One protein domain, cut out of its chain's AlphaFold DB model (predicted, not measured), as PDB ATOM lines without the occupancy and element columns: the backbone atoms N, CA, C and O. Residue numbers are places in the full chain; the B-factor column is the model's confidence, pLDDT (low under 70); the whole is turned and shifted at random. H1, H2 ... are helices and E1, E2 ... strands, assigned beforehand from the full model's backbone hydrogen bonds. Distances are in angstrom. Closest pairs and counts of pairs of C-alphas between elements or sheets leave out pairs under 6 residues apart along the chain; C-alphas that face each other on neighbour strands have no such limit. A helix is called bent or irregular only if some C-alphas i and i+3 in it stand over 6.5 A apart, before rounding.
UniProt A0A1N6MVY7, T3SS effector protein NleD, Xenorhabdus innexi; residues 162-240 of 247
ATOM      1  N   ILE A 162     -44.434  33.036 -33.102       55.94
ATOM      2  CA  ILE A 162     -44.871  33.784 -34.277       55.94
ATOM      3  C   ILE A 162     -45.553  32.810 -35.224       55.94
ATOM      4  O   ILE A 162     -44.900  31.971 -35.841       55.94
ATOM      5  N   ARG A 163     -46.863  32.970 -35.378       55.84
ATOM      6  CA  ARG A 163     -47.570  32.373 -36.503       55.84
ATOM      7  C   ARG A 163     -47.356  33.269 -37.719       55.84
ATOM      8  O   ARG A 163     -47.626  34.470 -37.610       55.84
ATOM      9  N   PRO A 164     -46.865  32.739 -38.852       55.34
ATOM     10  CA  PRO A 164     -46.884  33.503 -40.086       55.34
ATOM     11  C   PRO A 164     -48.308  33.981 -40.360       55.34
ATOM     12  O   PRO A 164     -49.273  33.252 -40.109       55.34
ATOM     13  N   CYS A 165     -48.454  35.183 -40.920       54.69
ATOM     14  CA  CYS A 165     -49.690  35.466 -41.634       54.69
ATOM     15  C   CYS A 165     -49.835  34.401 -42.722       54.69
ATOM     16  O   CYS A 165     -48.890  34.237 -43.496       54.69
ATOM     17  N   PRO A 166     -50.977  33.695 -42.811       55.06
ATOM     18  CA  PRO A 166     -51.264  32.880 -43.979       55.06
ATOM     19  C   PRO A 166     -51.033  33.756 -45.201       55.06
ATOM     20  O   PRO A 166     -51.575  34.858 -45.257       55.06
ATOM     21  N   ILE A 167     -50.185  33.317 -46.127       56.09
ATOM     22  CA  ILE A 167     -49.879  34.068 -47.340       56.09
ATOM     23  C   ILE A 167     -50.808  33.531 -48.436       56.09
ATOM     24  O   ILE A 167     -50.502  32.488 -49.016       56.09
ATOM     25  N   PRO A 168     -51.951  34.182 -48.744       49.34
ATOM     26  CA  PRO A 168     -52.865  33.664 -49.754       49.34
ATOM     27  C   PRO A 168     -52.176  33.691 -51.120       49.34
ATOM     28  O   PRO A 168     -51.623  34.719 -51.510       49.34
ATOM     29  N   GLY A 169     -52.200  32.566 -51.836       48.88
ATOM     30  CA  GLY A 169     -51.677  32.461 -53.201       48.88
ATOM     31  C   GLY A 169     -50.158  32.302 -53.338       48.88
ATOM     32  O   GLY A 169     -49.683  32.209 -54.468       48.88
ATOM     33  N   ALA A 170     -49.386  32.238 -52.245       51.66
ATOM     34  CA  ALA A 170     -47.986  31.827 -52.340       51.66
ATOM     35  C   ALA A 170     -47.887  30.312 -52.560       51.66
ATOM     36  O   ALA A 170     -48.548  29.531 -51.882       51.66
ATOM     37  N   LEU A 171     -47.028  29.906 -53.497       49.03
ATOM     38  CA  LEU A 171     -46.670  28.498 -53.704       49.03
ATOM     39  C   LEU A 171     -45.755  27.960 -52.592       49.03
ATOM     40  O   LEU A 171     -45.553  26.755 -52.495       49.03
ATOM     41  N   VAL A 172     -45.187  28.853 -51.779       54.03
ATOM     42  CA  VAL A 172     -44.218  28.538 -50.728       54.03
ATOM     43  C   VAL A 172     -44.889  28.679 -49.378       54.03
ATOM     44  O   VAL A 172     -45.564  29.677 -49.117       54.03
ATOM     45  N   ASP A 173     -44.663  27.689 -48.519       65.75
ATOM     46  CA  ASP A 173     -45.080  27.741 -47.127       65.75
ATOM     47  C   ASP A 173     -44.462  28.974 -46.451       65.75
ATOM     48  O   ASP A 173     -43.244  29.162 -46.421       65.75
ATOM     49  N   SER A 174     -45.317  29.825 -45.888       68.56
ATOM     50  CA  SER A 174     -44.916  30.991 -45.102       68.56
ATOM     51  C   SER A 174     -43.946  30.645 -43.967       68.56
ATOM     52  O   SER A 174     -43.130  31.478 -43.582       68.56
ATOM     53  N   THR A 175     -44.002  29.408 -43.474       74.62
ATOM     54  CA  THR A 175     -43.102  28.857 -42.460       74.62
ATOM     55  C   THR A 175     -41.680  28.693 -42.996       74.62
ATOM     56  O   THR A 175     -40.725  29.106 -42.343       74.62
ATOM     57  N   ALA A 176     -41.529  28.182 -44.223       78.88
ATOM     58  CA  ALA A 176     -40.226  28.040 -44.870       78.88
ATOM     59  C   ALA A 176     -39.592  29.411 -45.144       78.88
ATOM     60  O   ALA A 176     -38.425  29.632 -44.853       78.88
ATOM     61  N   LEU A 177     -40.377  30.383 -45.617       79.81
ATOM     62  CA  LEU A 177     -39.872  31.742 -45.835       79.81
ATOM     63  C   LEU A 177     -39.419  32.424 -44.529       79.81
ATOM     64  O   LEU A 177     -38.432  33.160 -44.521       79.81
ATOM     65  N   LEU A 178     -40.123  32.193 -43.418       82.94
ATOM     66  CA  LEU A 178     -39.717  32.729 -42.119       82.94
ATOM     67  C   LEU A 178     -38.454  32.062 -41.569       82.94
ATOM     68  O   LEU A 178     -37.626  32.753 -40.977       82.94
ATOM     69  N   GLU A 179     -38.306  30.756 -41.769       88.31
ATOM     70  CA  GLU A 179     -37.086  30.013 -41.448       88.31
ATOM     71  C   GLU A 179     -35.877  30.607 -42.192       88.31
ATOM     72  O   GLU A 179     -34.870  30.938 -41.571       88.31
ATOM     73  N   GLU A 180     -36.017  30.901 -43.486       90.62
ATOM     74  CA  GLU A 180     -34.987  31.583 -44.285       90.62
ATOM     75  C   GLU A 180     -34.680  32.999 -43.775       90.62
ATOM     76  O   GLU A 180     -33.521  33.396 -43.627       90.62
ATOM     77  N   ALA A 181     -35.713  33.780 -43.445       90.12
ATOM     78  CA  ALA A 181     -35.535  35.122 -42.892       90.12
ATOM     79  C   ALA A 181     -34.813  35.103 -41.533       90.12
ATOM     80  O   ALA A 181     -33.984  35.984 -41.269       90.12
ATOM     81  N   ARG A 182     -35.098  34.097 -40.695       91.50
ATOM     82  CA  ARG A 182     -34.408  33.847 -39.424       91.50
ATOM     83  C   ARG A 182     -32.950  33.479 -39.662       91.50
ATOM     84  O   ARG A 182     -32.075  34.136 -39.101       91.50
ATOM     85  N   THR A 183     -32.691  32.513 -40.542       94.88
ATOM     86  CA  THR A 183     -31.339  32.082 -40.921       94.88
ATOM     87  C   THR A 183     -30.501  33.247 -41.447       94.88
ATOM     88  O   THR A 183     -29.357  33.434 -41.030       94.88
ATOM     89  N   VAL A 184     -31.071  34.102 -42.302       95.75
ATOM     90  CA  VAL A 184     -30.367  35.288 -42.810       95.75
ATOM     91  C   VAL A 184     -30.186  36.363 -41.727       95.75
ATOM     92  O   VAL A 184     -29.177  37.073 -41.723       95.75
ATOM     93  N   GLY A 185     -31.127  36.490 -40.788       94.25
ATOM     94  CA  GLY A 185     -31.157  37.559 -39.785       94.25
ATOM     95  C   GLY A 185     -31.766  38.853 -40.333       94.25
ATOM     96  O   GLY A 185     -31.172  39.933 -40.197       94.25
ATOM     97  N   LEU A 186     -32.912  38.728 -41.009       91.50
ATOM     98  CA  LEU A 186     -33.678  39.841 -41.577       91.50
ATOM     99  C   LEU A 186     -34.716  40.381 -40.587       91.50
ATOM    100  O   LEU A 186     -35.361  39.623 -39.860       91.50
ATOM    101  N   GLY A 187     -34.903  41.701 -40.588       86.94
ATOM    102  CA  GLY A 187     -35.972  42.374 -39.856       86.94
ATOM    103  C   GLY A 187     -35.978  42.030 -38.376       86.94
ATOM    104  O   GLY A 187     -35.005  42.282 -37.664       86.94
ATOM    105  N   ARG A 188     -37.072  41.447 -37.883       84.12
ATOM    106  CA  ARG A 188     -37.207  41.078 -36.466       84.12
ATOM    107  C   ARG A 188     -36.207  40.025 -35.997       84.12
ATOM    108  O   ARG A 188     -35.939  39.956 -34.802       84.12
ATOM    109  N   PHE A 189     -35.619  39.257 -36.914       89.06
ATOM    110  CA  PHE A 189     -34.561  38.295 -36.607       89.06
ATOM    111  C   PHE A 189     -33.160  38.926 -36.609       89.06
ATOM    112  O   PHE A 189     -32.171  38.236 -36.390       89.06
ATOM    113  N   SER A 190     -33.037  40.245 -36.803       89.00
ATOM    114  CA  SER A 190     -31.746  40.956 -36.761       89.00
ATOM    115  C   SER A 190     -30.984  40.791 -35.438       89.00
ATOM    116  O   SER A 190     -29.755  40.883 -35.423       89.00
ATOM    117  N   ASN A 191     -31.694  40.501 -34.342       87.19
ATOM    118  CA  ASN A 191     -31.109  40.296 -33.017       87.19
ATOM    119  C   ASN A 191     -30.695  38.841 -32.725       87.19
ATOM    120  O   ASN A 191     -30.015  38.619 -31.720       87.19
ATOM    121  N   GLU A 192     -31.039  37.869 -33.583       89.31
ATOM    122  CA  GLU A 192     -30.663  36.449 -33.428       89.31
ATOM    123  C   GLU A 192     -29.172  36.305 -33.160       89.31
ATOM    124  O   GLU A 192     -28.369  36.882 -33.889       89.31
ATOM    125  N   ILE A 193     -28.773  35.568 -32.116       92.38
ATOM    126  CA  ILE A 193     -27.358  35.439 -31.705       92.38
ATOM    127  C   ILE A 193     -26.503  34.920 -32.864       92.38
ATOM    128  O   ILE A 193     -25.416  35.452 -33.090       92.38
ATOM    129  N   LEU A 194     -27.037  33.961 -33.621       96.38
ATOM    130  CA  LEU A 194     -26.429  33.389 -34.813       96.38
ATOM    131  C   LEU A 194     -27.328  33.664 -36.021       96.38
ATOM    132  O   LEU A 194     -28.507  33.338 -36.006       96.38
ATOM    133  N   SER A 195     -26.764  34.278 -37.056       97.50
ATOM    134  CA  SER A 195     -27.423  34.498 -38.347       97.50
ATOM    135  C   SER A 195     -26.378  34.720 -39.435       97.50
ATOM    136  O   SER A 195     -25.245  35.126 -39.143       97.50
ATOM    137  N   GLU A 196     -26.748  34.486 -40.697       97.94
ATOM    138  CA  GLU A 196     -25.874  34.725 -41.849       97.94
ATOM    139  C   GLU A 196     -25.341  36.162 -41.823       97.94
ATOM    140  O   GLU A 196     -24.147  36.382 -41.987       97.94
ATOM    141  N   ASN A 197     -26.188  37.155 -41.535       97.56
ATOM    142  CA  ASN A 197     -25.769  38.554 -41.495       97.56
ATOM    143  C   ASN A 197     -24.748  38.873 -40.391       97.56
ATOM    144  O   ASN A 197     -23.894  39.739 -40.599       97.56
ATOM    145  N   LYS A 198     -24.785  38.179 -39.245       98.00
ATOM    146  CA  LYS A 198     -23.738  38.311 -38.217       98.00
ATOM    147  C   LYS A 198     -22.414  37.719 -38.684       98.00
ATOM    148  O   LYS A 198     -21.372  38.340 -38.499       98.00
ATOM    149  N   PHE A 199     -22.459  36.574 -39.360       98.31
ATOM    150  CA  PHE A 199     -21.274  35.983 -39.976       98.31
ATOM    151  C   PHE A 199     -20.701  36.864 -41.098       98.31
ATOM    152  O   PHE A 199     -19.500  37.131 -41.134       98.31
ATOM    153  N   ARG A 200     -21.561  37.403 -41.971       97.12
ATOM    154  CA  ARG A 200     -21.183  38.328 -43.052       97.12
ATOM    155  C   ARG A 200     -20.466  39.570 -42.523       97.12
ATOM    156  O   ARG A 200     -19.485  40.002 -43.127       97.12
ATOM    157  N   ALA A 201     -20.917  40.106 -41.387       97.12
ATOM    158  CA  ALA A 201     -20.274  41.242 -40.734       97.12
ATOM    159  C   ALA A 201     -18.834  40.923 -40.292       97.12
ATOM    160  O   ALA A 201     -17.934  41.714 -40.571       97.12
ATOM    161  N   GLU A 202     -18.589  39.761 -39.673       97.75
ATOM    162  CA  GLU A 202     -17.229  39.341 -39.288       97.75
ATOM    163  C   GLU A 202     -16.340  39.030 -40.503       97.75
ATOM    164  O   GLU A 202     -15.140  39.303 -40.478       97.75
ATOM    165  N   LEU A 203     -16.924  38.515 -41.589       94.44
ATOM    166  CA  LEU A 203     -16.219  38.222 -42.842       94.44
ATOM    167  C   LEU A 203     -15.926  39.480 -43.688       94.44
ATOM    168  O   LEU A 203     -15.203  39.405 -44.686       94.44
ATOM    169  N   GLY A 204     -16.487  40.635 -43.309       95.06
ATOM    170  CA  GLY A 204     -16.331  41.901 -44.026       95.06
ATOM    171  C   GLY A 204     -17.037  41.935 -45.384       95.06
ATOM    172  O   GLY A 204     -16.568  42.618 -46.295       95.06
ATOM    173  N   VAL A 205     -18.135  41.187 -45.543       94.44
ATOM    174  CA  VAL A 205     -18.921  41.139 -46.788       94.44
ATOM    175  C   VAL A 205     -20.252  41.886 -46.636       94.44
ATOM    176  O   VAL A 205     -20.743  42.047 -45.516       94.44
ATOM    177  N   PRO A 206     -20.869  42.357 -47.738       94.62
ATOM    178  CA  PRO A 206     -22.107  43.133 -47.664       94.62
ATOM    179  C   PRO A 206     -23.237  42.369 -46.964       94.62
ATOM    180  O   PRO A 206     -23.488  41.215 -47.308       94.62
ATOM    181  N   ARG A 207     -23.943  43.016 -46.027       94.50
ATOM    182  CA  ARG A 207     -25.161  42.491 -45.378       94.50
ATOM    183  C   ARG A 207     -26.235  42.178 -46.431       94.50
ATOM    184  O   ARG A 207     -26.435  42.965 -47.355       94.50
ATOM    185  N   ARG A 208     -26.970  41.075 -46.266       92.69
ATOM    186  CA  ARG A 208     -28.192  40.805 -47.035       92.69
ATOM    187  C   ARG A 208     -29.358  41.579 -46.440       92.69
ATOM    188  O   ARG A 208     -29.646  41.453 -45.253       92.69
ATOM    189  N   THR A 209     -30.047  42.335 -47.284       91.25
ATOM    190  CA  THR A 209     -31.271  43.071 -46.930       91.25
ATOM    191  C   THR A 209     -32.535  42.413 -47.483       91.25
ATOM    192  O   THR A 209     -33.637  42.918 -47.279       91.25
ATOM    193  N   VAL A 210     -32.377  41.315 -48.225       89.12
ATOM    194  CA  VAL A 210     -33.466  40.572 -48.850       89.12
ATOM    195  C   VAL A 210     -33.102  39.093 -48.988       89.12
ATOM    196  O   VAL A 210     -31.952  38.741 -49.280       89.12
ATOM    197  N   TYR A 211     -34.096  38.234 -48.802       86.94
ATOM    198  CA  TYR A 211     -34.078  36.838 -49.215       86.94
ATOM    199  C   TYR A 211     -35.077  36.651 -50.357       86.94
ATOM    200  O   TYR A 211     -36.230  37.056 -50.230       86.94
ATOM    201  N   GLN A 212     -34.629  36.077 -51.472       83.56
ATOM    202  CA  GLN A 212     -35.454  35.837 -52.654       83.56
ATOM    203  C   GLN A 212     -35.688  34.337 -52.817       83.56
ATOM    204  O   GLN A 212     -34.736  33.568 -52.909       83.56
ATOM    205  N   HIS A 213     -36.956  33.957 -52.898       79.00
ATOM    206  CA  HIS A 213     -37.439  32.657 -53.337       79.00
ATOM    207  C   HIS A 213     -38.129  32.825 -54.703       79.00
ATOM    208  O   HIS A 213     -38.594  33.912 -55.040       79.00
ATOM    209  N   GLU A 214     -38.263  31.748 -55.481       72.00
ATOM    210  CA  GLU A 214     -38.856  31.744 -56.832       72.00
ATOM    211  C   GLU A 214     -40.210  32.475 -56.971       72.00
ATOM    212  O   GLU A 214     -40.533  32.958 -58.052       72.00
ATOM    213  N   SER A 215     -41.007  32.580 -55.901       70.88
ATOM    214  CA  SER A 215     -42.334  33.218 -55.919       70.88
ATOM    215  C   SER A 215     -42.533  34.308 -54.859       70.88
ATOM    216  O   SER A 215     -43.600  34.930 -54.820       70.88
ATOM    217  N   ALA A 216     -41.528  34.568 -54.014       77.31
ATOM    218  CA  ALA A 216     -41.632  35.522 -52.915       77.31
ATOM    219  C   ALA A 216     -40.276  36.130 -52.539       77.31
ATOM    220  O   ALA A 216     -39.239  35.498 -52.700       77.31
ATOM    221  N   ALA A 217     -40.274  37.334 -51.973       82.94
ATOM    222  CA  ALA A 217     -39.068  37.934 -51.405       82.94
ATOM    223  C   ALA A 217     -39.357  38.560 -50.041       82.94
ATOM    224  O   ALA A 217     -40.293  39.346 -49.934       82.94
ATOM    225  N   ILE A 218     -38.548  38.244 -49.025       84.25
ATOM    226  CA  ILE A 218     -38.616  38.857 -47.690       84.25
ATOM    227  C   ILE A 218     -37.520  39.900 -47.549       84.25
ATOM    228  O   ILE A 218     -36.366  39.637 -47.874       84.25
ATOM    229  N   TYR A 219     -37.873  41.062 -47.011       86.62
ATOM    230  CA  TYR A 219     -36.986  42.204 -46.832       86.62
ATOM    231  C   TYR A 219     -36.680  42.489 -45.360       86.62
ATOM    232  O   TYR A 219     -37.441  42.147 -44.454       86.62
ATOM    233  N   ASP A 220     -35.577  43.202 -45.140       86.06
ATOM    234  CA  ASP A 220     -35.070  43.589 -43.818       86.06
ATOM    235  C   ASP A 220     -36.003  44.526 -43.028       86.06
ATOM    236  O   ASP A 220     -35.823  44.718 -41.836       86.06
ATOM    237  N   ASP A 221     -37.024  45.107 -43.659       83.56
ATOM    238  CA  ASP A 221     -38.040  45.938 -42.996       83.56
ATOM    239  C   ASP A 221     -39.315  45.157 -42.631       83.56
ATOM    240  O   ASP A 221     -40.364  45.753 -42.401       83.56
ATOM    241  N   ASN A 222     -39.221  43.824 -42.538       76.50
ATOM    242  CA  ASN A 222     -40.329  42.914 -42.224       76.50
ATOM    243  C   ASN A 222     -41.458  42.934 -43.258       76.50
ATOM    244  O   ASN A 222     -42.623  42.738 -42.911       76.50
ATOM    245  N   THR A 223     -41.127  43.163 -44.524       78.88
ATOM    246  CA  THR A 223     -42.099  43.084 -45.616       78.88
ATOM    247  C   THR A 223     -41.813  41.917 -46.548       78.88
ATOM    248  O   THR A 223     -40.678  41.450 -46.658       78.88
ATOM    249  N   VAL A 224     -42.850  41.463 -47.244       78.06
ATOM    250  CA  VAL A 224     -42.802  40.406 -48.249       78.06
ATOM    251  C   VAL A 224     -43.395  40.905 -49.568       78.06
ATOM    252  O   VAL A 224     -44.393  41.624 -49.568       78.06
ATOM    253  N   ILE A 225     -42.784  40.548 -50.695       76.62
ATOM    254  CA  ILE A 225     -43.374  40.701 -52.036       76.62
ATOM    255  C   ILE A 225     -43.769  39.316 -52.545       76.62
ATOM    256  O   ILE A 225     -43.014  38.363 -52.353       76.62
ATOM    257  N   LYS A 226     -44.933  39.217 -53.197       69.25
ATOM    258  CA  LYS A 226     -45.477  37.983 -53.784       69.25
ATOM    259  C   LYS A 226     -45.653  38.177 -55.288       69.25
ATOM    260  O   LYS A 226     -46.314  39.129 -55.700       69.25
ATOM    261  N   GLY A 227     -45.106  37.282 -56.108       63.47
ATOM    262  CA  GLY A 227     -45.233  37.397 -57.566       63.47
ATOM    263  C   GLY A 227     -44.834  38.789 -58.086       63.47
ATOM    264  O   GLY A 227     -43.724  39.246 -57.826       63.47
ATOM    265  N   VAL A 228     -45.737  39.459 -58.814       51.62
ATOM    266  CA  VAL A 228     -45.464  40.750 -59.481       51.62
ATOM    267  C   VAL A 228     -46.046  41.963 -58.736       51.62
ATOM    268  O   VAL A 228     -45.689  43.092 -59.061       51.62
ATOM    269  N   GLU A 229     -46.912  41.791 -57.728       59.03
ATOM    270  CA  GLU A 229     -47.676  42.925 -57.189       59.03
ATOM    271  C   GLU A 229     -47.829  42.924 -55.660       59.03
ATOM    272  O   GLU A 229     -48.396  42.025 -55.048       59.03
ATOM    273  N   LYS A 230     -47.380  44.056 -55.100       65.94
ATOM    274  CA  LYS A 230     -47.558  44.599 -53.745       65.94
ATOM    275  C   LYS A 230     -46.689  44.011 -52.622       65.94
ATOM    276  O   LYS A 230     -46.622  42.816 -52.365       65.94
ATOM    277  N   ARG A 231     -46.024  44.943 -51.933       72.44
ATOM    278  CA  ARG A 231     -45.237  44.734 -50.719       72.44
ATOM    279  C   ARG A 231     -46.180  44.763 -49.521       72.44
ATOM    280  O   ARG A 231     -46.884  45.753 -49.325       72.44
ATOM    281  N   GLU A 232     -46.197  43.693 -48.745       71.19
ATOM    282  CA  GLU A 232     -47.085  43.518 -47.595       71.19
ATOM    283  C   GLU A 232     -46.267  43.296 -46.316       71.19
ATOM    284  O   GLU A 232     -45.148  42.790 -46.398       71.19
ATOM    285  N   PRO A 233     -46.780  43.653 -45.128       67.94
ATOM    286  CA  PRO A 233     -46.162  43.251 -43.868       67.94
ATOM    287  C   PRO A 233     -46.092  41.721 -43.745       67.94
ATOM    288  O   PRO A 233     -47.056  41.020 -44.038       67.94
ATOM    289  N   LEU A 234     -44.954  41.203 -43.278       61.69
ATOM    290  CA  LEU A 234     -44.727  39.772 -43.036       61.69
ATOM    291  C   LEU A 234     -45.471  39.262 -41.786       61.69
ATOM    292  O   LEU A 234     -45.681  38.061 -41.623       61.69
ATOM    293  N   TYR A 235     -45.882  40.183 -40.913       62.19
ATOM    294  CA  TYR A 235     -46.580  39.902 -39.665       62.19
ATOM    295  C   TYR A 235     -47.811  40.801 -39.554       62.19
ATOM    296  O   TYR A 235     -47.724  42.003 -39.794       62.19
ATOM    297  N   SER A 236     -48.942  40.232 -39.150       53.91
ATOM    298  CA  SER A 236     -50.076  40.988 -38.626       53.91
ATOM    299  C   SER A 236     -49.737  41.413 -37.205       53.91
ATOM    300  O   SER A 236     -49.216  40.589 -36.449       53.91
ATOM    301  N   ASP A 237     -50.057  42.648 -36.825       43.72
ATOM    302  CA  ASP A 237     -49.988  43.123 -35.442       43.72
ATOM    303  C   ASP A 237     -50.949  42.313 -34.552       43.72
ATOM    304  O   ASP A 237     -52.063  42.734 -34.252       43.72
ATOM    305  N   ILE A 238     -50.548  41.109 -34.144       42.12
ATOM    306  CA  ILE A 238     -51.190  40.394 -33.046       42.12
ATOM    307  C   ILE A 238     -50.399  40.759 -31.800       42.12
ATOM    308  O   ILE A 238     -49.251  40.356 -31.615       42.12
ATOM    309  N   LEU A 239     -51.050  41.607 -31.006       38.56
ATOM    310  CA  LEU A 239     -50.681  42.029 -29.666       38.56
ATOM    311  C   LEU A 239     -50.057  40.869 -28.888       38.56
ATOM    312  O   LEU A 239     -50.629  39.783 -28.796       38.56
ATOM    313  N   VAL A 240     -48.906  41.148 -28.276       35.84
ATOM    314  CA  VAL A 240     -48.450  40.421 -27.094       35.84
ATOM    315  C   VAL A 240     -49.646  40.378 -26.150       35.84
ATOM    316  O   VAL A 240     -50.061  41.420 -25.644       35.84
TER     317      VAL A 240
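Overview. This is residues 162 to 240 of the 247 residues of the protein "T3SS effector protein NleD" of Xenorhabdus innexi (UniProt A0A1N6MVY7). A small twisted sheet of four short strands has one helix, H1, packed slantwise over one face at the E1 and E2 side, while the other face has no named helix over it. The short H2 follows at a corner by the end of H1, and H3 lies farther out, at one end of the longest axis, running nearly in line with H1. The printed part has 79 residues, with three named helices followed by four named strands in the order H1 H2 H3 E1 E2 E3 E4; the sheet's order is E1 E2 E3 E4, antiparallel throughout. The class is mixed, helices and strands, with under half of the residues, 39, in named elements. The whole is compact, with a radius of gyration of the C-alphas of 12.7 A, and only just flat, with spans of 38 by 32 by 18 A.

Along the chain. The strands are E1, residues 210 to 213, 9.9 A; E2, residues 216 to 219, 10.2 A; E3, residues 223 to 226, 10.2 A; and E4, residues 231 to 233, 7.1 A, ending at C-alpha 233 at (-46.162, 43.251, -43.868). H1, residues 174 to 184, begins at C-alpha 174 at (-44.916, 30.991, -45.102) and is 15.3 A long. H2, residues 187 to 191, is 8.6 A long and irregular: C-alphas 188 and 191 are 7.0 A apart. H3, residues 196 to 203, is 10.3 A long and ends at C-alpha 203 at (-16.219, 38.222, -42.842).

Arrangement. The sheet is a meander, each strand the antiparallel neighbour of the one before, and each of its three pairs is a hairpin. N 211 and O 218 of E1 and E2 are 2.8 A apart, N 219 and O 223 of E2 and E3 2.9 A, and N 224 and O 232 of E3 and E4 2.8 A, within hydrogen-bond range. H1 and the sheet form two layers, a helix on one face of a sheet: H1 lies over E1 and E2 at a height of 9.4 A over the sheet, slantwise to the strands, at 42 degrees to E1 on the local plane. The closest C-alphas of H1 and E1 are those of Ala 181 and Tyr 211, 6.7 A apart. H1 and H2 only just touch, with 3 pairs of C-alphas within 8 A, and only at the corner; the closest C-alphas are those of Arg 182 and Phe 189, 5.3 A. H1 and H3 only just touch, also with 3 pairs, closest at Val 184 and Glu 196, C-alphas 4.6 A apart, at a shallow tilt of 14 degrees, the same way. H3 is apart from E2, E3 and E4. In H1 and H3 every O i to N i+4 pair is within hydrogen-bond range; in H2 0 of 1 is, beside 1 of 2 O i to N i+3 pairs.

Size, cuts and confidence. The two C-alphas farthest apart, those of Pro 168 and Gly 204, are 37.9 A apart. The printed part has no cut and no long link; residues 162 to 173 hold no named element. The mean pLDDT of the printed part is 76.9, and residues 162 to 174, 226 to 230 and 233 to 240 are under 70.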